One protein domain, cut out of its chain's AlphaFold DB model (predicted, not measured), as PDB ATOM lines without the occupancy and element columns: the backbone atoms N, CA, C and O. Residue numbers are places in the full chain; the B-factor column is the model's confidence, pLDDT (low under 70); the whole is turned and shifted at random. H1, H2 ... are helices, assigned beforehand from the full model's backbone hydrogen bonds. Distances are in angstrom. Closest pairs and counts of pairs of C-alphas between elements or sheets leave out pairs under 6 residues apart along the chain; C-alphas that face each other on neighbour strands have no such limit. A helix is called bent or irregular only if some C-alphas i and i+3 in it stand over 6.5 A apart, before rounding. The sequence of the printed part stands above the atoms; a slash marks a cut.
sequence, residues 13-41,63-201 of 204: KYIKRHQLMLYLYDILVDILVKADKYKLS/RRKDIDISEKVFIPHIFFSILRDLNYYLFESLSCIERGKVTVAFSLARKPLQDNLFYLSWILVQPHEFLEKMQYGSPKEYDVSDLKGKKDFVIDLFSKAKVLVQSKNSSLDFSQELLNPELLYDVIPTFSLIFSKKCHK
ATOM      1  N   LYS A  13     207.855 274.614 230.951       84.50
ATOM      2  CA  LYS A  13     209.124 274.636 231.702       84.50
ATOM      3  C   LYS A  13     209.311 273.463 232.678       84.50
ATOM      4  O   LYS A  13     210.447 273.170 233.041       84.50
ATOM      5  N   TYR A  14     208.235 272.804 233.116       81.19
ATOM      6  CA  TYR A  14     208.302 271.699 234.081       81.19
ATOM      7  C   TYR A  14     208.180 270.308 233.452       81.19
ATOM      8  O   TYR A  14     208.470 269.329 234.135       81.19
ATOM      9  N   ILE A  15     207.853 270.205 232.159       81.12
ATOM     10  CA  ILE A  15     207.664 268.917 231.469       81.12
ATOM     11  C   ILE A  15     208.922 268.046 231.562       81.12
ATOM     12  O   ILE A  15     208.842 266.883 231.944       81.12
ATOM     13  N   LYS A  16     210.109 268.622 231.318       82.75
ATOM     14  CA  LYS A  16     211.382 267.885 231.428       82.75
ATOM     15  C   LYS A  16     211.634 267.336 232.836       82.75
ATOM     16  O   LYS A  16     212.192 266.254 232.984       82.75
ATOM     17  N   ARG A  17     211.229 268.072 233.878       83.12
ATOM     18  CA  ARG A  17     211.367 267.615 235.271       83.12
ATOM     19  C   ARG A  17     210.385 266.490 235.575       83.12
ATOM     20  O   ARG A  17     210.769 265.528 236.222       83.12
ATOM     21  N   HIS A  18     209.156 266.593 235.076       84.75
ATOM     22  CA  HIS A  18     208.153 265.536 235.197       84.75
ATOM     23  C   HIS A  18     208.617 264.235 234.534       84.75
ATOM     24  O   HIS A  18     208.589 263.183 235.161       84.75
ATOM     25  N   GLN A  19     209.154 264.317 233.315       84.38
ATOM     26  CA  GLN A  19     209.735 263.166 232.615       84.38
ATOM     27  C   GLN A  19     210.893 262.530 233.394       84.38
ATOM     28  O   GLN A  19     210.972 261.307 233.483       84.38
ATOM     29  N   LEU A  20     211.761 263.342 234.005       85.44
ATOM     30  CA  LEU A  20     212.811 262.830 234.887       85.44
ATOM     31  C   LEU A  20     212.224 262.081 236.095       85.44
ATOM     32  O   LEU A  20     212.746 261.036 236.464       85.44
ATOM     33  N   MET A  21     211.142 262.579 236.701       86.31
ATOM     34  CA  MET A  21     210.486 261.895 237.825       86.31
ATOM     35  C   MET A  21     209.861 260.563 237.418       86.31
ATOM     36  O   MET A  21     210.011 259.594 238.155       86.31
ATOM     37  N   LEU A  22     209.231 260.490 236.244       86.88
ATOM     38  CA  LEU A  22     208.734 259.225 235.692       86.88
ATOM     39  C   LEU A  22     209.873 258.227 235.458       86.88
ATOM     40  O   LEU A  22     209.754 257.068 235.827       86.88
ATOM     41  N   TYR A  23     211.008 258.691 234.930       87.50
ATOM     42  CA  TYR A  23     212.179 257.837 234.745       87.50
ATOM     43  C   TYR A  23     212.733 257.297 236.074       87.50
ATOM     44  O   TYR A  23     213.041 256.111 236.183       87.50
ATOM     45  N   LEU A  24     212.842 258.141 237.108       87.31
ATOM     46  CA  LEU A  24     213.258 257.681 238.439       87.31
ATOM     47  C   LEU A  24     212.252 256.693 239.035       87.31
ATOM     48  O   LEU A  24     212.654 255.713 239.658       87.31
ATOM     49  N   TYR A  25     210.958 256.930 238.828       89.69
ATOM     50  CA  TYR A  25     209.905 256.002 239.224       89.69
ATOM     51  C   TYR A  25     210.051 254.642 238.525       89.69
ATOM     52  O   TYR A  25     210.006 253.614 239.198       89.69
ATOM     53  N   ASP A  26     210.315 254.617 237.217       89.25
ATOM     54  CA  ASP A  26     210.524 253.374 236.467       89.25
ATOM     55  C   ASP A  26     211.705 252.563 237.025       89.25
ATOM     56  O   ASP A  26     211.619 251.338 237.125       89.25
ATOM     57  N   ILE A  27     212.783 253.228 237.465       90.62
ATOM     58  CA  ILE A  27     213.902 252.566 238.155       90.62
ATOM     59  C   ILE A  27     213.430 251.920 239.465       90.62
ATOM     60  O   ILE A  27     213.789 250.777 239.749       90.62
ATOM     61  N   LEU A  28     212.625 252.620 240.269       89.44
ATOM     62  CA  LEU A  28     212.098 252.069 241.524       89.44
ATOM     63  C   LEU A  28     211.182 250.862 241.278       89.44
ATOM     64  O   LEU A  28     211.223 249.897 242.043       89.44
ATOM     65  N   VAL A  29     210.370 250.897 240.220       90.19
ATOM     66  CA  VAL A  29     209.527 249.765 239.814       90.19
ATOM     67  C   VAL A  29     210.381 248.593 239.339       90.19
ATOM     68  O   VAL A  29     210.138 247.462 239.751       90.19
ATOM     69  N   ASP A  30     211.409 248.841 238.529       89.94
ATOM     70  CA  ASP A  30     212.332 247.803 238.063       89.94
ATOM     71  C   ASP A  30     213.069 247.125 239.231       89.94
ATOM     72  O   ASP A  30     213.206 245.899 239.247       89.94
ATOM     73  N   ILE A  31     213.461 247.888 240.260       88.81
ATOM     74  CA  ILE A  31     214.019 247.337 241.504       88.81
ATOM     75  C   ILE A  31     213.025 246.377 242.170       88.81
ATOM     76  O   ILE A  31     213.429 245.283 242.558       88.81
ATOM     77  N   LEU A  32     211.741 246.741 242.278       88.44
ATOM     78  CA  LEU A  32     210.716 245.865 242.861       88.44
ATOM     79  C   LEU A  32     210.483 244.604 242.023       88.44
ATOM     80  O   LEU A  32     210.476 243.502 242.563       88.44
ATOM     81  N   VAL A  33     210.363 244.741 240.699       88.81
ATOM     82  CA  VAL A  33     210.180 243.600 239.789       88.81
ATOM     83  C   VAL A  33     211.354 242.626 239.902       88.81
ATOM     84  O   VAL A  33     211.164 241.409 239.950       88.81
ATOM     85  N   LYS A  34     212.583 243.147 239.974       88.00
ATOM     86  CA  LYS A  34     213.781 242.333 240.196       88.00
ATOM     87  C   LYS A  34     213.787 241.715 241.589       88.00
ATOM     88  O   LYS A  34     214.127 240.542 241.708       88.00
ATOM     89  N   ALA A  35     213.399 242.458 242.619       86.06
ATOM     90  CA  ALA A  35     213.327 241.943 243.979       86.06
ATOM     91  C   ALA A  35     212.393 240.736 244.091       86.06
ATOM     92  O   ALA A  35     212.791 239.724 244.666       86.06
ATOM     93  N   ASP A  36     211.218 240.801 243.466       84.81
ATOM     94  CA  ASP A  36     210.274 239.683 243.414       84.81
ATOM     95  C   ASP A  36     210.823 238.525 242.571       84.81
ATOM     96  O   ASP A  36     210.812 237.371 243.006       84.81
ATOM     97  N   LYS A  37     211.383 238.821 241.390       87.44
ATOM     98  CA  LYS A  37     211.972 237.811 240.496       87.44
ATOM     99  C   LYS A  37     213.091 237.013 241.169       87.44
ATOM    100  O   LYS A  37     213.161 235.797 241.001       87.44
ATOM    101  N   TYR A  38     213.975 237.693 241.896       86.69
ATOM    102  CA  TYR A  38     215.104 237.081 242.598       86.69
ATOM    103  C   TYR A  38     214.771 236.686 244.038       86.69
ATOM    104  O   TYR A  38     215.655 236.204 244.741       86.69
ATOM    105  N   LYS A  39     213.516 236.871 244.470       81.81
ATOM    106  CA  LYS A  39     213.052 236.588 245.830       81.81
ATOM    107  C   LYS A  39     213.973 237.193 246.897       81.81
ATOM    108  O   LYS A  39     214.310 236.532 247.871       81.81
ATOM    109  N   LEU A  40     214.382 238.453 246.720       79.00
ATOM    110  CA  LEU A  40     215.356 239.125 247.598       79.00
ATOM    111  C   LEU A  40     214.865 239.299 249.042       79.00
ATOM    112  O   LEU A  40     215.670 239.522 249.939       79.00
ATOM    113  N   SER A  41     213.555 239.207 249.263       70.94
ATOM    114  CA  SER A  41     212.943 239.179 250.592       70.94
ATOM    115  C   SER A  41     212.883 237.778 251.205       70.94
ATOM    116  O   SER A  41     212.668 237.653 252.401       70.94
ATOM    117  N   ARG A  63     209.018 233.205 270.134       64.00
ATOM    118  CA  ARG A  63     209.306 232.446 271.363       64.00
ATOM    119  C   ARG A  63     210.769 232.545 271.784       64.00
ATOM    120  O   ARG A  63     211.059 232.644 272.977       64.00
ATOM    121  N   ARG A  64     211.699 232.489 270.828       66.44
ATOM    122  CA  ARG A  64     213.140 232.571 271.117       66.44
ATOM    123  C   ARG A  64     213.630 233.994 271.348       66.44
ATOM    124  O   ARG A  64     214.712 234.143 271.911       66.44
ATOM    125  N   LYS A  65     212.863 235.009 270.927       65.19
ATOM    126  CA  LYS A  65     213.303 236.414 270.871       65.19
ATOM    127  C   LYS A  65     214.686 236.547 270.233       65.19
ATOM    128  O   LYS A  65     215.521 237.326 270.687       65.19
ATOM    129  N   ASP A  66     214.950 235.743 269.205       69.31
ATOM    130  CA  ASP A  66     216.218 235.806 268.488       69.31
ATOM    131  C   ASP A  66     216.149 236.985 267.515       69.31
ATOM    132  O   ASP A  66     215.650 236.875 266.386       69.31
ATOM    133  N   ILE A  67     216.552 238.156 268.012       68.44
ATOM    134  CA  ILE A  67     216.382 239.417 267.292       68.44
ATOM    135  C   ILE A  67     217.261 239.445 266.035       68.44
ATOM    136  O   ILE A  67     216.843 240.005 265.029       68.44
ATOM    137  N   ASP A  68     218.412 238.770 266.026       71.25
ATOM    138  CA  ASP A  68     219.320 238.757 264.873       71.25
ATOM    139  C   ASP A  68     218.739 237.983 263.682       71.25
ATOM    140  O   ASP A  68     218.892 238.381 262.521       71.25
ATOM    141  N   ILE A  69     218.068 236.859 263.951       72.75
ATOM    142  CA  ILE A  69     217.372 236.097 262.908       72.75
ATOM    143  C   ILE A  69     216.105 236.840 262.489       72.75
ATOM    144  O   ILE A  69     215.842 236.975 261.292       72.75
ATOM    145  N   SER A  70     215.363 237.380 263.457       73.75
ATOM    146  CA  SER A  70     214.159 238.170 263.200       73.75
ATOM    147  C   SER A  70     214.465 239.383 262.320       73.75
ATOM    148  O   SER A  70     213.761 239.617 261.344       73.75
ATOM    149  N   GLU A  71     215.557 240.105 262.573       77.81
ATOM    150  CA  GLU A  71     215.985 241.245 261.760       77.81
ATOM    151  C   GLU A  71     216.203 240.836 260.304       77.81
ATOM    152  O   GLU A  71     215.647 241.448 259.391       77.81
ATOM    153  N   LYS A  72     216.939 239.744 260.075       78.06
ATOM    154  CA  LYS A  72     217.211 239.250 258.721       78.06
ATOM    155  C   LYS A  72     215.931 238.876 257.982       78.06
ATOM    156  O   LYS A  72     215.850 239.129 256.786       78.06
ATOM    157  N   VAL A  73     214.945 238.304 258.669       78.88
ATOM    158  CA  VAL A  73     213.663 237.908 258.065       78.88
ATOM    159  C   VAL A  73     212.759 239.108 257.837       78.88
ATOM    160  O   VAL A  73     212.335 239.368 256.713       78.88
ATOM    161  N   PHE A  74     212.454 239.859 258.889       81.81
ATOM    162  CA  PHE A  74     211.413 240.874 258.852       81.81
ATOM    163  C   PHE A  74     211.846 242.138 258.114       81.81
ATOM    164  O   PHE A  74     211.040 242.695 257.367       81.81
ATOM    165  N   ILE A  75     213.098 242.586 258.260       87.69
ATOM    166  CA  ILE A  75     213.531 243.862 257.676       87.69
ATOM    167  C   ILE A  75     213.404 243.884 256.147       87.69
ATOM    168  O   ILE A  75     212.807 244.836 255.643       87.69
ATOM    169  N   PRO A  76     213.867 242.877 255.378       87.00
ATOM    170  CA  PRO A  76     213.666 242.862 253.930       87.00
ATOM    171  C   PRO A  76     212.186 242.887 253.534       87.00
ATOM    172  O   PRO A  76     211.803 243.641 252.638       87.00
ATOM    173  N   HIS A  77     211.333 242.113 254.213       86.44
ATOM    174  CA  HIS A  77     209.893 242.095 253.943       86.44
ATOM    175  C   HIS A  77     209.237 243.456 254.210       86.44
ATOM    176  O   HIS A  77     208.465 243.943 253.376       86.44
ATOM    177  N   ILE A  78     209.567 244.091 255.335       89.31
ATOM    178  CA  ILE A  78     209.061 245.417 255.701       89.31
ATOM    179  C   ILE A  78     209.584 246.471 254.716       89.31
ATOM    180  O   ILE A  78     208.799 247.266 254.196       89.31
ATOM    181  N   PHE A  79     210.874 246.432 254.377       91.00
ATOM    182  CA  PHE A  79     211.504 247.330 253.408       91.00
ATOM    183  C   PHE A  79     210.796 247.297 252.050       91.00
ATOM    184  O   PHE A  79     210.364 248.341 251.558       91.00
ATOM    185  N   PHE A  80     210.623 246.112 251.454       89.19
ATOM    186  CA  PHE A  80     209.958 245.995 250.151       89.19
ATOM    187  C   PHE A  80     208.473 246.364 250.221       89.19
ATOM    188  O   PHE A  80     207.942 246.930 249.265       89.19
ATOM    189  N   SER A  81     207.813 246.124 251.358       90.50
ATOM    190  CA  SER A  81     206.424 246.545 251.573       90.50
ATOM    191  C   SER A  81     206.280 248.069 251.590       90.50
ATOM    192  O   SER A  81     205.411 248.604 250.901       90.50
ATOM    193  N   ILE A  82     207.162 248.773 252.308       91.69
ATOM    194  CA  ILE A  82     207.184 250.244 252.356       91.69
ATOM    195  C   ILE A  82     207.582 250.824 250.997       91.69
ATOM    196  O   ILE A  82     206.975 251.788 250.534       91.69
ATOM    197  N   LEU A  83     208.574 250.233 250.323       91.00
ATOM    198  CA  LEU A  83     209.005 250.673 248.995       91.00
ATOM    199  C   LEU A  83     207.880 250.531 247.958       91.00
ATOM    200  O   LEU A  83     207.685 251.410 247.119       91.00
ATOM    201  N   ARG A  84     207.104 249.446 248.038       90.38
ATOM    202  CA  ARG A  84     205.919 249.244 247.201       90.38
ATOM    203  C   ARG A  84     204.841 250.290 247.479       90.38
ATOM    204  O   ARG A  84     204.326 250.872 246.529       90.38
ATOM    205  N   ASP A  85     204.527 250.556 248.747       91.31
ATOM    206  CA  ASP A  85     203.575 251.612 249.124       91.31
ATOM    207  C   ASP A  85     204.030 252.985 248.601       91.31
ATOM    208  O   ASP A  85     203.262 253.698 247.954       91.31
ATOM    209  N   LEU A  86     205.315 253.313 248.770       91.38
ATOM    210  CA  LEU A  86     205.929 254.528 248.231       91.38
ATOM    211  C   LEU A  86     205.728 254.649 246.716       91.38
ATOM    212  O   LEU A  86     205.307 255.709 246.251       91.38
ATOM    213  N   ASN A  87     205.964 253.577 245.958       90.62
ATOM    214  CA  ASN A  87     205.783 253.583 244.509       90.62
ATOM    215  C   ASN A  87     204.325 253.809 244.093       90.62
ATOM    216  O   ASN A  87     204.085 254.572 243.159       90.62
ATOM    217  N   TYR A  88     203.349 253.223 244.789       90.88
ATOM    218  CA  TYR A  88     201.935 253.469 244.487       90.88
ATOM    219  C   TYR A  88     201.550 254.939 244.686       90.88
ATOM    220  O   TYR A  88     200.958 255.546 243.794       90.88
ATOM    221  N   TYR A  89     201.935 255.543 245.814       91.31
ATOM    222  CA  TYR A  89     201.636 256.957 246.064       91.31
ATOM    223  C   TYR A  89     202.354 257.898 245.092       91.31
ATOM    224  O   TYR A  89     201.761 258.889 244.658       91.31
ATOM    225  N   LEU A  90     203.609 257.604 244.736       90.38
ATOM    226  CA  LEU A  90     204.344 258.401 243.752       90.38
ATOM    227  C   LEU A  90     203.713 258.306 242.365       90.38
ATOM    228  O   LEU A  90     203.528 259.339 241.725       90.38
ATOM    229  N   PHE A  91     203.328 257.108 241.924       90.94
ATOM    230  CA  PHE A  91     202.664 256.922 240.637       90.94
ATOM    231  C   PHE A  91     201.357 257.711 240.552       90.94
ATOM    232  O   PHE A  91     201.159 258.491 239.620       90.94
ATOM    233  N   GLU A  92     200.488 257.573 241.556       90.56
ATOM    234  CA  GLU A  92     199.213 258.294 241.584       90.56
ATOM    235  C   GLU A  92     199.411 259.810 241.666       90.56
ATOM    236  O   GLU A  92     198.679 260.576 241.030       90.56
ATOM    237  N   SER A  93     200.436 260.260 242.396       89.94
ATOM    238  CA  SER A  93     200.818 261.669 242.434       89.94
ATOM    239  C   SER A  93     201.225 262.173 241.047       89.94
ATOM    240  O   SER A  93     200.640 263.141 240.559       89.94
ATOM    241  N   LEU A  94     202.159 261.492 240.375       88.62
ATOM    242  CA  LEU A  94     202.631 261.855 239.036       88.62
ATOM    243  C   LEU A  94     201.490 261.819 238.010       88.62
ATOM    244  O   LEU A  94     201.335 262.767 237.240       88.62
ATOM    245  N   SER A  95     200.622 260.810 238.064       89.19
ATOM    246  CA  SER A  95     199.444 260.717 237.196       89.19
ATOM    247  C   SER A  95     198.443 261.856 237.444       89.19
ATOM    248  O   SER A  95     197.833 262.397 236.518       89.19
ATOM    249  N   CYS A  96     198.279 262.296 238.695       88.12
ATOM    250  CA  CYS A  96     197.464 263.470 239.006       88.12
ATOM    251  C   CYS A  96     198.075 264.769 238.463       88.12
ATOM    252  O   CYS A  96     197.316 265.640 238.024       88.12
ATOM    253  N   ILE A  97     199.408 264.903 238.458       86.31
ATOM    254  CA  ILE A  97     200.094 266.048 237.836       86.31
ATOM    255  C   ILE A  97     199.771 266.088 236.350       86.31
ATOM    256  O   ILE A  97     199.308 267.123 235.885       86.31
ATOM    257  N   GLU A  98     199.929 264.970 235.640       85.50
ATOM    258  CA  GLU A  98     199.644 264.850 234.201       85.50
ATOM    259  C   GLU A  98     198.233 265.317 233.839       85.50
ATOM    260  O   GLU A  98     198.037 266.040 232.868       85.50
ATOM    261  N   ARG A  99     197.251 265.016 234.693       86.38
ATOM    262  CA  ARG A  99     195.849 265.438 234.533       86.38
ATOM    263  C   ARG A  99     195.581 266.898 234.938       86.38
ATOM    264  O   ARG A  99     194.431 267.328 234.932       86.38
ATOM    265  N   GLY A 100     196.599 267.658 235.342       81.62
ATOM    266  CA  GLY A 100     196.484 269.042 235.817       81.62
ATOM    267  C   GLY A 100     195.964 269.187 237.257       81.62
ATOM    268  O   GLY A 100     195.754 270.304 237.729       81.62
ATOM    269  N   LYS A 101     195.783 268.085 238.001       85.00
ATOM    270  CA  LYS A 101     195.276 268.076 239.388       85.00
ATOM    271  C   LYS A 101     196.413 268.245 240.402       85.00
ATOM    272  O   LYS A 101     196.597 267.421 241.298       85.00
ATOM    273  N   VAL A 102     197.168 269.337 240.280       81.12
ATOM    274  CA  VAL A 102     198.412 269.573 241.041       81.12
ATOM    275  C   VAL A 102     198.197 269.551 242.561       81.12
ATOM    276  O   VAL A 102     199.023 269.009 243.288       81.12
ATOM    277  N   THR A 103     197.076 270.079 243.059       82.50
ATOM    278  CA  THR A 103     196.762 270.061 244.500       82.50
ATOM    279  C   THR A 103     196.612 268.637 245.037       82.50
ATOM    280  O   THR A 103     197.174 268.317 246.080       82.50
ATOM    281  N   VAL A 104     195.898 267.773 244.307       84.69
ATOM    282  CA  VAL A 104     195.690 266.366 244.688       84.69
ATOM    283  C   VAL A 104     197.006 265.601 244.603       84.69
ATOM    284  O   VAL A 104     197.353 264.871 245.528       84.69
ATOM    285  N   ALA A 105     197.776 265.827 243.537       84.81
ATOM    286  CA  ALA A 105     199.102 265.245 243.392       84.81
ATOM    287  C   ALA A 105     200.012 265.573 244.583       84.81
ATOM    288  O   ALA A 105     200.677 264.691 245.126       84.81
ATOM    289  N   PHE A 106     200.007 266.832 245.019       81.81
ATOM    290  CA  PHE A 106     200.805 267.288 246.150       81.81
ATOM    291  C   PHE A 106     200.370 266.642 247.472       81.81
ATOM    292  O   PHE A 106     201.219 266.253 248.273       81.81
ATOM    293  N   SER A 107     199.062 266.467 247.691       84.31
ATOM    294  CA  SER A 107     198.546 265.724 248.849       84.31
ATOM    295  C   SER A 107     199.011 264.271 248.855       84.31
ATOM    296  O   SER A 107     199.423 263.773 249.898       84.31
ATOM    297  N   LEU A 108     198.980 263.604 247.698       86.75
ATOM    298  CA  LEU A 108     199.407 262.212 247.566       86.75
ATOM    299  C   LEU A 108     200.915 262.051 247.778       86.75
ATOM    300  O   LEU A 108     201.327 261.122 248.462       86.75
ATOM    301  N   ALA A 109     201.731 262.987 247.278       84.06
ATOM    302  CA  ALA A 109     203.184 262.987 247.473       84.06
ATOM    303  C   ALA A 109     203.610 263.234 248.930       84.06
ATOM    304  O   ALA A 109     204.745 262.939 249.301       84.06
ATOM    305  N   ARG A 110     202.713 263.747 249.782       81.19
ATOM    306  CA  ARG A 110     203.016 264.002 251.194       81.19
ATOM    307  C   ARG A 110     203.385 262.718 251.937       81.19
ATOM    308  O   ARG A 110     204.401 262.685 252.616       81.19
ATOM    309  N   LYS A 111     202.581 261.662 251.805       81.00
ATOM    310  CA  LYS A 111     202.807 260.392 252.512       81.00
ATOM    311  C   LYS A 111     204.150 259.724 252.169       81.00
ATOM    312  O   LYS A 111     204.888 259.425 253.104       81.00
ATOM    313  N   PRO A 112     204.548 259.538 250.894       84.25
ATOM    314  CA  PRO A 112     205.820 258.893 250.583       84.25
ATOM    315  C   PRO A 112     207.031 259.691 251.081       84.25
ATOM    316  O   PRO A 112     208.007 259.095 251.531       84.25
ATOM    317  N   LEU A 113     206.961 261.027 251.056       79.31
ATOM    318  CA  LEU A 113     208.045 261.894 251.529       79.31
ATOM    319  C   LEU A 113     208.138 261.967 253.052       79.31
ATOM    320  O   LEU A 113     209.225 262.152 253.586       79.31
ATOM    321  N   GLN A 114     207.007 261.865 253.751       78.94
ATOM    322  CA  GLN A 114     206.972 262.046 255.195       78.94
ATOM    323  C   GLN A 114     207.003 260.720 255.968       78.94
ATOM    324  O   GLN A 114     207.674 260.648 256.991       78.94
ATOM    325  N   ASP A 115     206.276 259.698 255.520       85.38
ATOM    326  CA  ASP A 115     206.111 258.426 256.237       85.38
ATOM    327  C   ASP A 115     207.093 257.389 255.713       85.38
ATOM    328  O   ASP A 115     207.962 256.915 256.441       85.38
ATOM    329  N   ASN A 116     206.994 257.083 254.420       89.31
ATOM    330  CA  ASN A 116     207.759 255.989 253.836       89.31
ATOM    331  C   ASN A 116     209.258 256.299 253.878       89.31
ATOM    332  O   ASN A 116     210.043 255.457 254.301       89.31
ATOM    333  N   LEU A 117     209.662 257.527 253.541       86.62
ATOM    334  CA  LEU A 117     211.062 257.943 253.636       86.62
ATOM    335  C   LEU A 117     211.610 257.889 255.071       86.62
ATOM    336  O   LEU A 117     212.769 257.518 255.267       86.62
ATOM    337  N   PHE A 118     210.793 258.235 256.069       88.00
ATOM    338  CA  PHE A 118     211.193 258.156 257.469       88.00
ATOM    339  C   PHE A 118     211.422 256.705 257.890       88.00
ATOM    340  O   PHE A 118     212.500 256.385 258.385       88.00
ATOM    341  N   TYR A 119     210.462 255.812 257.627       89.81
ATOM    342  CA  TYR A 119     210.614 254.397 257.961       89.81
ATOM    343  C   TYR A 119     211.800 253.756 257.233       89.81
ATOM    344  O   TYR A 119     212.579 253.037 257.853       89.81
ATOM    345  N   LEU A 120     212.001 254.066 255.948       90.88
ATOM    346  CA  LEU A 120     213.155 253.578 255.185       90.88
ATOM    347  C   LEU A 120     214.483 254.083 255.767       90.88
ATOM    348  O   LEU A 120     215.456 253.332 255.816       90.88
ATOM    349  N   SER A 121     214.527 255.332 256.238       89.62
ATOM    350  CA  SER A 121     215.715 255.892 256.892       89.62
ATOM    351  C   SER A 121     215.967 255.247 258.252       89.62
ATOM    352  O   SER A 121     217.113 254.962 258.589       89.62
ATOM    353  N   TRP A 122     214.911 254.964 259.016       91.19
ATOM    354  CA  TRP A 122     215.018 254.278 260.300       91.19
ATOM    355  C   TRP A 122     215.555 252.859 260.141       91.19
ATOM    356  O   TRP A 122     216.549 252.511 260.773       91.19
ATOM    357  N   ILE A 123     214.982 252.094 259.211       91.88
ATOM    358  CA  ILE A 123     215.458 250.755 258.853       91.88
ATOM    359  C   ILE A 123     216.932 250.787 258.424       91.88
ATOM    360  O   ILE A 123     217.691 249.884 258.761       91.88
ATOM    361  N   LEU A 124     217.362 251.825 257.701       90.38
ATOM    362  CA  LEU A 124     218.751 251.956 257.254       90.38
ATOM    363  C   LEU A 124     219.734 252.239 258.402       90.38
ATOM    364  O   LEU A 124     220.868 251.765 258.358       90.38
ATOM    365  N   VAL A 125     219.332 253.052 259.383       90.69
ATOM    366  CA  VAL A 125     220.217 253.552 260.449       90.69
ATOM    367  C   VAL A 125     220.240 252.624 261.661       90.69
ATOM    368  O   VAL A 125     221.308 252.371 262.212       90.69
ATOM    369  N   GLN A 126     219.073 252.137 262.083       90.56
ATOM    370  CA  GLN A 126     218.866 251.356 263.306       90.56
ATOM    371  C   GLN A 126     217.778 250.283 263.075       90.56
ATOM    372  O   GLN A 126     216.687 250.379 263.645       90.56
ATOM    373  N   PRO A 127     218.045 249.255 262.243       88.19
ATOM    374  CA  PRO A 127     217.066 248.207 261.928       88.19
ATOM    375  C   PRO A 127     216.608 247.428 263.169       88.19
ATOM    376  O   PRO A 127     215.417 247.155 263.309       88.19
ATOM    377  N   HIS A 128     217.530 247.147 264.092       86.56
ATOM    378  CA  HIS A 128     217.256 246.454 265.351       86.56
ATOM    379  C   HIS A 128     216.242 247.202 266.228       86.56
ATOM    380  O   HIS A 128     215.200 246.658 266.585       86.56
ATOM    381  N   GLU A 129     216.519 248.477 266.527       88.06
ATOM    382  CA  GLU A 129     215.648 249.323 267.356       88.06
ATOM    383  C   GLU A 129     214.273 249.508 266.706       88.06
ATOM    384  O   GLU A 129     213.246 249.503 267.386       88.06
ATOM    385  N   PHE A 130     214.243 249.658 265.379       89.31
ATOM    386  CA  PHE A 130     212.999 249.743 264.627       89.31
ATOM    387  C   PHE A 130     212.157 248.469 264.790       89.31
ATOM    388  O   PHE A 130     210.969 248.559 265.100       89.31
ATOM    389  N   LEU A 131     212.762 247.290 264.609       86.88
ATOM    390  CA  LEU A 131     212.043 246.023 264.691       86.88
ATOM    391  C   LEU A 131     211.558 245.729 266.112       86.88
ATOM    392  O   LEU A 131     210.415 245.314 266.286       86.88
ATOM    393  N   GLU A 132     212.393 245.989 267.119       85.81
ATOM    394  CA  GLU A 132     212.033 245.819 268.528       85.81
ATOM    395  C   GLU A 132     210.803 246.664 268.888       85.81
ATOM    396  O   GLU A 132     209.828 246.147 269.436       85.81
ATOM    397  N   LYS A 133     210.799 247.948 268.504       87.31
ATOM    398  CA  LYS A 133     209.663 248.849 268.739       87.31
ATOM    399  C   LYS A 133     208.417 248.451 267.960       87.31
ATOM    400  O   LYS A 133     207.315 248.619 268.469       87.31
ATOM    401  N   MET A 134     208.572 247.937 266.742       85.25
ATOM    402  CA  MET A 134     207.441 247.504 265.924       85.25
ATOM    403  C   MET A 134     206.792 246.219 266.457       85.25
ATOM    404  O   MET A 134     205.573 246.091 266.388       85.25
ATOM    405  N   GLN A 135     207.584 245.271 266.968       81.56
ATOM    406  CA  GLN A 135     207.081 243.990 267.476       81.56
ATOM    407  C   GLN A 135     206.584 244.077 268.923       81.56
ATOM    408  O   GLN A 135     205.542 243.514 269.248       81.56
ATOM    409  N   TYR A 136     207.324 244.773 269.789       82.25
ATOM    410  CA  TYR A 136     207.102 244.742 271.239       82.25
ATOM    411  C   TYR A 136     206.756 246.107 271.843       82.25
ATOM    412  O   TYR A 136     206.329 246.174 272.997       82.25
ATOM    413  N   GLY A 137     206.955 247.193 271.096       80.69
ATOM    414  CA  GLY A 137     206.680 248.550 271.552       80.69
ATOM    415  C   GLY A 137     205.202 248.923 271.462       80.69
ATOM    416  O   GLY A 137     204.391 248.288 270.785       80.69
ATOM    417  N   SER A 138     204.832 250.005 272.145       85.44
ATOM    418  CA  SER A 138     203.502 250.594 271.989       85.44
ATOM    419  C   SER A 138     203.377 251.349 270.653       85.44
ATOM    420  O   SER A 138     204.375 251.864 270.147       85.44
ATOM    421  N   PRO A 139     202.161 251.524 270.094       82.19
ATOM    422  CA  PRO A 139     201.960 252.251 268.833       82.19
ATOM    423  C   PRO A 139     202.628 253.630 268.771       82.19
ATOM    424  O   PRO A 139     203.158 254.015 267.736       82.19
ATOM    425  N   LYS A 140     202.698 254.345 269.898       83.00
ATOM    426  CA  LYS A 140     203.325 255.675 270.000       83.00
ATOM    427  C   LYS A 140     204.841 255.667 269.787       83.00
ATOM    428  O   LYS A 140     205.446 256.718 269.577       83.00
ATOM    429  N   GLU A 141     205.477 254.508 269.918       81.25
ATOM    430  CA  GLU A 141     206.927 254.365 269.814       81.25
ATOM    431  C   GLU A 141     207.399 254.192 268.378       81.25
ATOM    432  O   GLU A 141     208.564 254.483 268.117       81.25
ATOM    433  N   TYR A 142     206.516 253.776 267.465       81.56
ATOM    434  CA  TYR A 142     206.815 253.606 266.042       81.56
ATOM    435  C   TYR A 142     205.877 254.393 265.109       81.56
ATOM    436  O   TYR A 142     206.146 254.473 263.906       81.56
ATOM    437  N   ASP A 143     204.791 254.990 265.615       83.12
ATOM    438  CA  ASP A 143     203.927 255.866 264.820       83.12
ATOM    439  C   ASP A 143     204.691 257.128 264.418       83.12
ATOM    440  O   ASP A 143     205.096 257.973 265.222       83.12
ATOM    441  N   VAL A 144     204.863 257.262 263.112       79.44
ATOM    442  CA  VAL A 144     205.517 258.398 262.489       79.44
ATOM    443  C   VAL A 144     204.834 259.721 262.828       79.44
ATOM    444  O   VAL A 144     205.514 260.739 262.934       79.44
ATOM    445  N   SER A 145     203.516 259.737 263.008       76.06
ATOM    446  CA  SER A 145     202.756 260.946 263.345       76.06
ATOM    447  C   SER A 145     203.225 261.551 264.667       76.06
ATOM    448  O   SER A 145     203.383 262.770 264.759       76.06
ATOM    449  N   ASP A 146     203.527 260.699 265.647       77.94
ATOM    450  CA  ASP A 146     204.034 261.098 266.959       77.94
ATOM    451  C   ASP A 146     205.539 261.403 266.911       77.94
ATOM    452  O   ASP A 146     206.016 262.387 267.486       77.94
ATOM    453  N   LEU A 147     206.310 260.589 266.184       75.56
ATOM    454  CA  LEU A 147     207.767 260.720 266.118       75.56
ATOM    455  C   LEU A 147     208.232 261.933 265.312       75.56
ATOM    456  O   LEU A 147     209.237 262.551 265.662       75.56
ATOM    457  N   LYS A 148     207.477 262.338 264.289       68.25
ATOM    458  CA  LYS A 148     207.739 263.573 263.534       68.25
ATOM    459  C   LYS A 148     207.658 264.831 264.383       68.25
ATOM    460  O   LYS A 148     208.252 265.835 264.010       68.25
ATOM    461  N   GLY A 149     206.944 264.800 265.510       70.75
ATOM    462  CA  GLY A 149     206.926 265.915 266.456       70.75
ATOM    463  C   GLY A 149     208.282 266.147 267.137       70.75
ATOM    464  O   GLY A 149     208.529 267.231 267.661       70.75
ATOM    465  N   LYS A 150     209.180 265.153 267.112       81.19
ATOM    466  CA  LYS A 150     210.502 265.192 267.747       81.19
ATOM    467  C   LYS A 150     211.565 265.616 266.735       81.19
ATOM    468  O   LYS A 150     212.300 264.785 266.204       81.19
ATOM    469  N   LYS A 151     211.648 266.924 266.478       79.00
ATOM    470  CA  LYS A 151     212.557 267.523 265.483       79.00
ATOM    471  C   LYS A 151     213.992 266.990 265.557       79.00
ATOM    472  O   LYS A 151     214.529 266.572 264.536       79.00
ATOM    473  N   ASP A 152     214.573 266.951 266.753       82.44
ATOM    474  CA  ASP A 152     215.969 266.541 266.943       82.44
ATOM    475  C   ASP A 152     216.202 265.080 266.541       82.44
ATOM    476  O   ASP A 152     217.197 264.769 265.891       82.44
ATOM    477  N   PHE A 153     215.245 264.198 266.846       82.69
ATOM    478  CA  PHE A 153     215.309 262.790 266.456       82.69
ATOM    479  C   PHE A 153     215.262 262.625 264.936       82.69
ATOM    480  O   PHE A 153     216.059 261.890 264.362       82.69
ATOM    481  N   VAL A 154     214.351 263.342 264.271       81.94
ATOM    482  CA  VAL A 154     214.198 263.280 262.812       81.94
ATOM    483  C   VAL A 154     215.464 263.781 262.108       81.94
ATOM    484  O   VAL A 154     215.935 263.154 261.158       81.94
ATOM    485  N   ILE A 155     216.037 264.893 262.578       83.31
ATOM    486  CA  ILE A 155     217.264 265.469 262.012       83.31
ATOM    487  C   ILE A 155     218.454 264.532 262.219       83.31
ATOM    488  O   ILE A 155     219.206 264.295 261.270       83.31
ATOM    489  N   ASP A 156     218.625 263.984 263.424       88.19
ATOM    490  CA  ASP A 156     219.689 263.022 263.727       88.19
ATOM    491  C   ASP A 156     219.578 261.776 262.839       88.19
ATOM    492  O   ASP A 156     220.556 261.370 262.205       88.19
ATOM    493  N   LEU A 157     218.367 261.229 262.701       88.06
ATOM    494  CA  LEU A 157     218.107 260.061 261.870       88.06
ATOM    495  C   LEU A 157     218.493 260.304 260.405       88.06
ATOM    496  O   LEU A 157     219.257 259.528 259.826       88.06
ATOM    497  N   PHE A 158     218.014 261.394 259.802       85.88
ATOM    498  CA  PHE A 158     218.352 261.720 258.414       85.88
ATOM    499  C   PHE A 158     219.840 262.036 258.228       85.88
ATOM    500  O   PHE A 158     220.418 261.690 257.196       85.88
ATOM    501  N   SER A 159     220.482 262.645 259.226       86.06
ATOM    502  CA  SER A 159     221.923 262.922 259.196       86.06
ATOM    503  C   SER A 159     222.734 261.627 259.178       86.06
ATOM    504  O   SER A 159     223.618 261.461 258.336       86.06
ATOM    505  N   LYS A 160     222.390 260.664 260.039       89.62
ATOM    506  CA  LYS A 160     223.010 259.331 260.052       89.62
ATOM    507  C   LYS A 160     222.760 258.579 258.748       89.62
ATOM    508  O   LYS A 160     223.698 258.018 258.182       89.62
ATOM    509  N   ALA A 161     221.531 258.618 258.232       87.00
ATOM    510  CA  ALA A 161     221.187 257.996 256.957       87.00
ATOM    511  C   ALA A 161     222.054 258.555 255.818       87.00
ATOM    512  O   ALA A 161     222.648 257.792 255.059       87.00
ATOM    513  N   LYS A 162     222.209 259.881 255.749       83.75
ATOM    514  CA  LYS A 162     223.073 260.551 254.770       83.75
ATOM    515  C   LYS A 162     224.520 260.054 254.839       83.75
ATOM    516  O   LYS A 162     225.073 259.677 253.806       83.75
ATOM    517  N   VAL A 163     225.109 259.996 256.035       85.12
ATOM    518  CA  VAL A 163     226.485 259.501 256.244       85.12
ATOM    519  C   VAL A 163     226.630 258.042 255.790       85.12
ATOM    520  O   VAL A 163     227.609 257.684 255.131       85.12
ATOM    521  N   LEU A 164     225.639 257.194 256.077       86.00
ATOM    522  CA  LEU A 164     225.649 255.790 255.656       86.00
ATOM    523  C   LEU A 164     225.579 255.632 254.135       86.00
ATOM    524  O   LEU A 164     226.292 254.799 253.578       86.00
ATOM    525  N   VAL A 165     224.761 256.427 253.442       81.62
ATOM    526  CA  VAL A 165     224.679 256.344 251.975       81.62
ATOM    527  C   VAL A 165     225.962 256.873 251.327       81.62
ATOM    528  O   VAL A 165     226.482 256.230 250.413       81.62
ATOM    529  N   GLN A 166     226.513 257.986 251.826       78.50
ATOM    530  CA  GLN A 166     227.768 258.560 251.323       78.50
ATOM    531  C   GLN A 166     228.960 257.617 251.517       78.50
ATOM    532  O   GLN A 166     229.766 257.453 250.605       78.50
ATOM    533  N   SER A 167     229.060 256.954 252.673       79.19
ATOM    534  CA  SER A 167     230.162 256.016 252.935       79.19
ATOM    535  C   SER A 167     230.132 254.788 252.018       79.19
ATOM    536  O   SER A 167     231.184 254.240 251.698       79.19
ATOM    537  N   LYS A 168     228.945 254.373 251.554       75.75
ATOM    538  CA  LYS A 168     228.778 253.229 250.644       75.75
ATOM    539  C   LYS A 168     228.942 253.574 249.163       75.75
ATOM    540  O   LYS A 168     229.209 252.670 248.378       75.75
ATOM    541  N   ASN A 169     228.771 254.835 248.765       65.62
ATOM    542  CA  ASN A 169     228.857 255.258 247.365       65.62
ATOM    543  C   ASN A 169     229.532 256.625 247.236       65.62
ATOM    544  O   ASN A 169     228.886 257.663 247.369       65.62
ATOM    545  N   SER A 170     230.812 256.626 246.858       61.84
ATOM    546  CA  SER A 170     231.581 257.851 246.589       61.84
ATOM    547  C   SER A 170     231.059 258.663 245.397       61.84
ATOM    548  O   SER A 170     231.408 259.829 245.250       61.84
ATOM    549  N   SER A 171     230.219 258.066 244.542       60.81
ATOM    550  CA  SER A 171     229.599 258.729 243.388       60.81
ATOM    551  C   SER A 171     228.349 259.546 243.735       60.81
ATOM    552  O   SER A 171     227.924 260.367 242.925       60.81
ATOM    553  N   LEU A 172     227.740 259.321 244.906       57.78
ATOM    554  CA  LEU A 172     226.559 260.057 245.355       57.78
ATOM    555  C   LEU A 172     226.983 261.168 246.317       57.78
ATOM    556  O   LEU A 172     227.058 260.981 247.533       57.78
ATOM    557  N   ASP A 173     227.256 262.344 245.760       57.22
ATOM    558  CA  ASP A 173     227.635 263.508 246.549       57.22
ATOM    559  C   ASP A 173     226.410 264.244 247.121       57.22
ATOM    560  O   ASP A 173     225.918 265.228 246.569       57.22
ATOM    561  N   PHE A 174     225.922 263.780 248.272       59.47
ATOM    562  CA  PHE A 174     224.898 264.497 249.043       59.47
ATOM    563  C   PHE A 174     225.442 265.728 249.798       59.47
ATOM    564  O   PHE A 174     224.715 266.308 250.607       59.47
ATOM    565  N   SER A 175     226.712 266.118 249.613       53.16
ATOM    566  CA  SER A 175     227.255 267.345 250.217       53.16
ATOM    567  C   SER A 175     226.712 268.609 249.548       53.16
ATOM    568  O   SER A 175     226.614 269.642 250.207       53.16
ATOM    569  N   GLN A 176     226.259 268.513 248.292       52.94
ATOM    570  CA  GLN A 176     225.503 269.582 247.645       52.94
ATOM    571  C   GLN A 176     224.087 269.641 248.238       52.94
ATOM    572  O   GLN A 176     223.442 268.609 248.406       52.94
ATOM    573  N   GLU A 177     223.620 270.848 248.569       51.41
ATOM    574  CA  GLU A 177     222.455 271.240 249.398       51.41
ATOM    575  C   GLU A 177     221.081 270.577 249.121       51.41
ATOM    576  O   GLU A 177     220.088 270.923 249.758       51.41
ATOM    577  N   LEU A 178     220.976 269.621 248.196       51.59
ATOM    578  CA  LEU A 178     219.715 269.039 247.733       51.59
ATOM    579  C   LEU A 178     218.922 268.297 248.826       51.59
ATOM    580  O   LEU A 178     217.701 268.201 248.732       51.59
ATOM    581  N   LEU A 179     219.604 267.763 249.846       56.28
ATOM    582  CA  LEU A 179     219.008 267.024 250.964       56.28
ATOM    583  C   LEU A 179     219.611 267.517 252.288       56.28
ATOM    584  O   LEU A 179     220.452 266.851 252.898       56.28
ATOM    585  N   ASN A 180     219.212 268.716 252.716       64.19
ATOM    586  CA  ASN A 180     219.420 269.149 254.097       64.19
ATOM    587  C   ASN A 180     218.393 268.413 254.993       64.19
ATOM    588  O   ASN A 180     217.194 268.533 254.733       64.19
ATOM    589  N   PRO A 181     218.818 267.663 256.030       62.91
ATOM    590  CA  PRO A 181     217.928 267.057 257.025       62.91
ATOM    591  C   PRO A 181     216.904 268.027 257.626       62.91
ATOM    592  O   PRO A 181     215.762 267.647 257.864       62.91
ATOM    593  N   GLU A 182     217.279 269.292 257.814       64.44
ATOM    594  CA  GLU A 182     216.386 270.351 258.294       64.44
ATOM    595  C   GLU A 182     215.339 270.720 257.244       64.44
ATOM    596  O   GLU A 182     214.180 270.918 257.582       64.44
ATOM    597  N   LEU A 183     215.714 270.739 255.962       61.22
ATOM    598  CA  LEU A 183     214.795 271.009 254.856       61.22
ATOM    599  C   LEU A 183     213.843 269.827 254.627       61.22
ATOM    600  O   LEU A 183     212.663 270.034 254.365       61.22
ATOM    601  N   LEU A 184     214.328 268.591 254.781       60.31
ATOM    602  CA  LEU A 184     213.496 267.387 254.801       60.31
ATOM    603  C   LEU A 184     212.529 267.409 255.981       60.31
ATOM    604  O   LEU A 184     211.354 267.105 255.792       60.31
ATOM    605  N   TYR A 185     212.992 267.827 257.164       58.16
ATOM    606  CA  TYR A 185     212.114 268.066 258.298       58.16
ATOM    607  C   TYR A 185     211.099 269.156 257.977       58.16
ATOM    608  O   TYR A 185     209.929 268.911 258.184       58.16
ATOM    609  N   ASP A 186     211.485 270.304 257.421       58.62
ATOM    610  CA  ASP A 186     210.591 271.436 257.147       58.62
ATOM    611  C   ASP A 186     209.583 271.151 256.022       58.62
ATOM    612  O   ASP A 186     208.465 271.672 256.043       58.62
ATOM    613  N   VAL A 187     209.898 270.257 255.084       57.75
ATOM    614  CA  VAL A 187     208.934 269.671 254.140       57.75
ATOM    615  C   VAL A 187     207.805 268.933 254.890       57.75
ATOM    616  O   VAL A 187     206.669 268.896 254.412       57.75
ATOM    617  N   ILE A 188     208.039 268.432 256.109       52.94
ATOM    618  CA  ILE A 188     207.035 267.722 256.919       52.94
ATOM    619  C   ILE A 188     205.921 268.664 257.453       52.94
ATOM    620  O   ILE A 188     204.743 268.427 257.150       52.94
ATOM    621  N   PRO A 189     206.207 269.763 258.184       46.00
ATOM    622  CA  PRO A 189     205.205 270.717 258.640       46.00
ATOM    623  C   PRO A 189     204.785 271.727 257.561       46.00
ATOM    624  O   PRO A 189     203.622 272.136 257.556       46.00
ATOM    625  N   THR A 190     205.651 272.103 256.608       44.91
ATOM    626  CA  THR A 190     205.307 273.101 255.571       44.91
ATOM    627  C   THR A 190     204.253 272.570 254.598       44.91
ATOM    628  O   THR A 190     203.348 273.311 254.214       44.91
ATOM    629  N   PHE A 191     204.267 271.270 254.277       43.47
ATOM    630  CA  PHE A 191     203.182 270.636 253.515       43.47
ATOM    631  C   PHE A 191     201.837 270.687 254.260       43.47
ATOM    632  O   PHE A 191     200.790 270.842 253.628       43.47
ATOM    633  N   SER A 192     201.853 270.619 255.596       38.94
ATOM    634  CA  SER A 192     200.652 270.758 256.432       38.94
ATOM    635  C   SER A 192     200.153 272.213 256.486       38.94
ATOM    636  O   SER A 192     198.959 272.482 256.350       38.94
ATOM    637  N   LEU A 193     201.075 273.173 256.618       36.16
ATOM    638  CA  LEU A 193     200.786 274.610 256.717       36.16
ATOM    639  C   LEU A 193     200.327 275.236 255.395       36.16
ATOM    640  O   LEU A 193     199.444 276.095 255.413       36.16
ATOM    641  N   ILE A 194     200.871 274.811 254.248       42.53
ATOM    642  CA  ILE A 194     200.396 275.258 252.927       42.53
ATOM    643  C   ILE A 194     198.933 274.846 252.725       42.53
ATOM    644  O   ILE A 194     198.151 275.636 252.199       42.53
ATOM    645  N   PHE A 195     198.541 273.659 253.195       38.66
ATOM    646  CA  PHE A 195     197.156 273.189 253.142       38.66
ATOM    647  C   PHE A 195     196.233 273.959 254.097       38.66
ATOM    648  O   PHE A 195     195.169 274.415 253.683       38.66
ATOM    649  N   SER A 196     196.668 274.196 255.339       35.72
ATOM    650  CA  SER A 196     195.901 274.988 256.312       35.72
ATOM    651  C   SER A 196     195.691 276.440 255.851       35.72
ATOM    652  O   SER A 196     194.573 276.950 255.900       35.72
ATOM    653  N   LYS A 197     196.730 277.100 255.316       33.25
ATOM    654  CA  LYS A 197     196.642 278.503 254.871       33.25
ATOM    655  C   LYS A 197     195.981 278.688 253.500       33.25
ATOM    656  O   LYS A 197     195.399 279.746 253.272       33.25
ATOM    657  N   LYS A 198     196.035 277.707 252.588       34.56
ATOM    658  CA  LYS A 198     195.311 277.794 251.301       34.56
ATOM    659  C   LYS A 198     193.825 277.446 251.415       34.56
ATOM    660  O   LYS A 198     193.051 278.046 250.677       34.56
ATOM    661  N   CYS A 199     193.399 276.604 252.363       31.80
ATOM    662  CA  CYS A 199     191.965 276.377 252.608       31.80
ATOM    663  C   CYS A 199     191.215 277.655 253.024       31.80
ATOM    664  O   CYS A 199     190.064 277.831 252.645       31.80
ATOM    665  N   HIS A 200     191.856 278.587 253.739       30.19
ATOM    666  CA  HIS A 200     191.233 279.873 254.095       30.19
ATOM    667  C   HIS A 200     191.270 280.937 252.990       30.19
ATOM    668  O   HIS A 200     190.530 281.909 253.073       30.19
ATOM    669  N   LYS A 201     192.093 280.774 251.946       29.64
ATOM    670  CA  LYS A 201     192.159 281.724 250.818       29.64
ATOM    671  C   LYS A 201     191.367 281.295 249.578       29.64
ATOM    672  O   LYS A 201     191.320 282.060 248.627       29.64
TER     673      LYS A 201
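AT A GLANCE: This is residues 13 to 41 and 63 to 201 of the 204 residues of an uncharacterized protein of Streptococcus suis (UniProt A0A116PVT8). A long helical hairpin of H2 and H3 makes the core; H1 packs along H2, while H7 crosses H3 near its last residues and H8 packs on H3 with residues 187 to 191. H4 crosses H2 near its first residues, and the short H5 and H6 follow. The printed part has 168 residues with eight named helices, H1 to H8 along the chain, and no named strand: all helix, packing part aligned, part crossed. It is compact, radius of gyration of the C-alphas 17.4 A, spanning 55 by 38 by 31 A.

IN THESE COORDINATES: H2, residues 67 to 98, measures 45.0 A from C-alpha 67 at (216.382, 239.417, 267.292), with a kink of 33 degrees near residue 74. H3 is residues 102 to 125, 33.3 A. H1, residues 13 to 37, 38.0 A, is irregular: C-alphas 13 and 16 are 7.1 A apart. H4 is residues 127 to 136, H5 139 to 142, H6 144 to 147, H7 151 to 168 and H8 181 to 199, ending at (191.965, 276.377, 252.608).

HOW THE PARTS SIT: H2 and H3, a hairpin, touch at a shallow tilt of 17 degrees, closest C-alphas Ser 93 and Ala 105, 4.1 A. H1 touches H2 residues 80 to 94 alone, Val 29 to Asn 87 closest at 7.1 A between C-alphas. H7 touches the hub H3, C-alphas of Ala 161 and Val 125 closest, 5.7 A. H1 and H3 are apart. Every O i to N i+4 pair is within hydrogen-bond range in H4 and H7, but 20 of 21 in H1, 26 of 28 in H2, 15 of 20 in H3 and 11 of 15 in H8; H5 and H6 are too short for one.

THE WHOLE: Residues 42 to 62 are not printed, a gap of 22.1 A between C-alphas 41 and 63. The link H7 to H8 is long. Residues 63 to 67, 148 and 169 to 201 have pLDDT under 70.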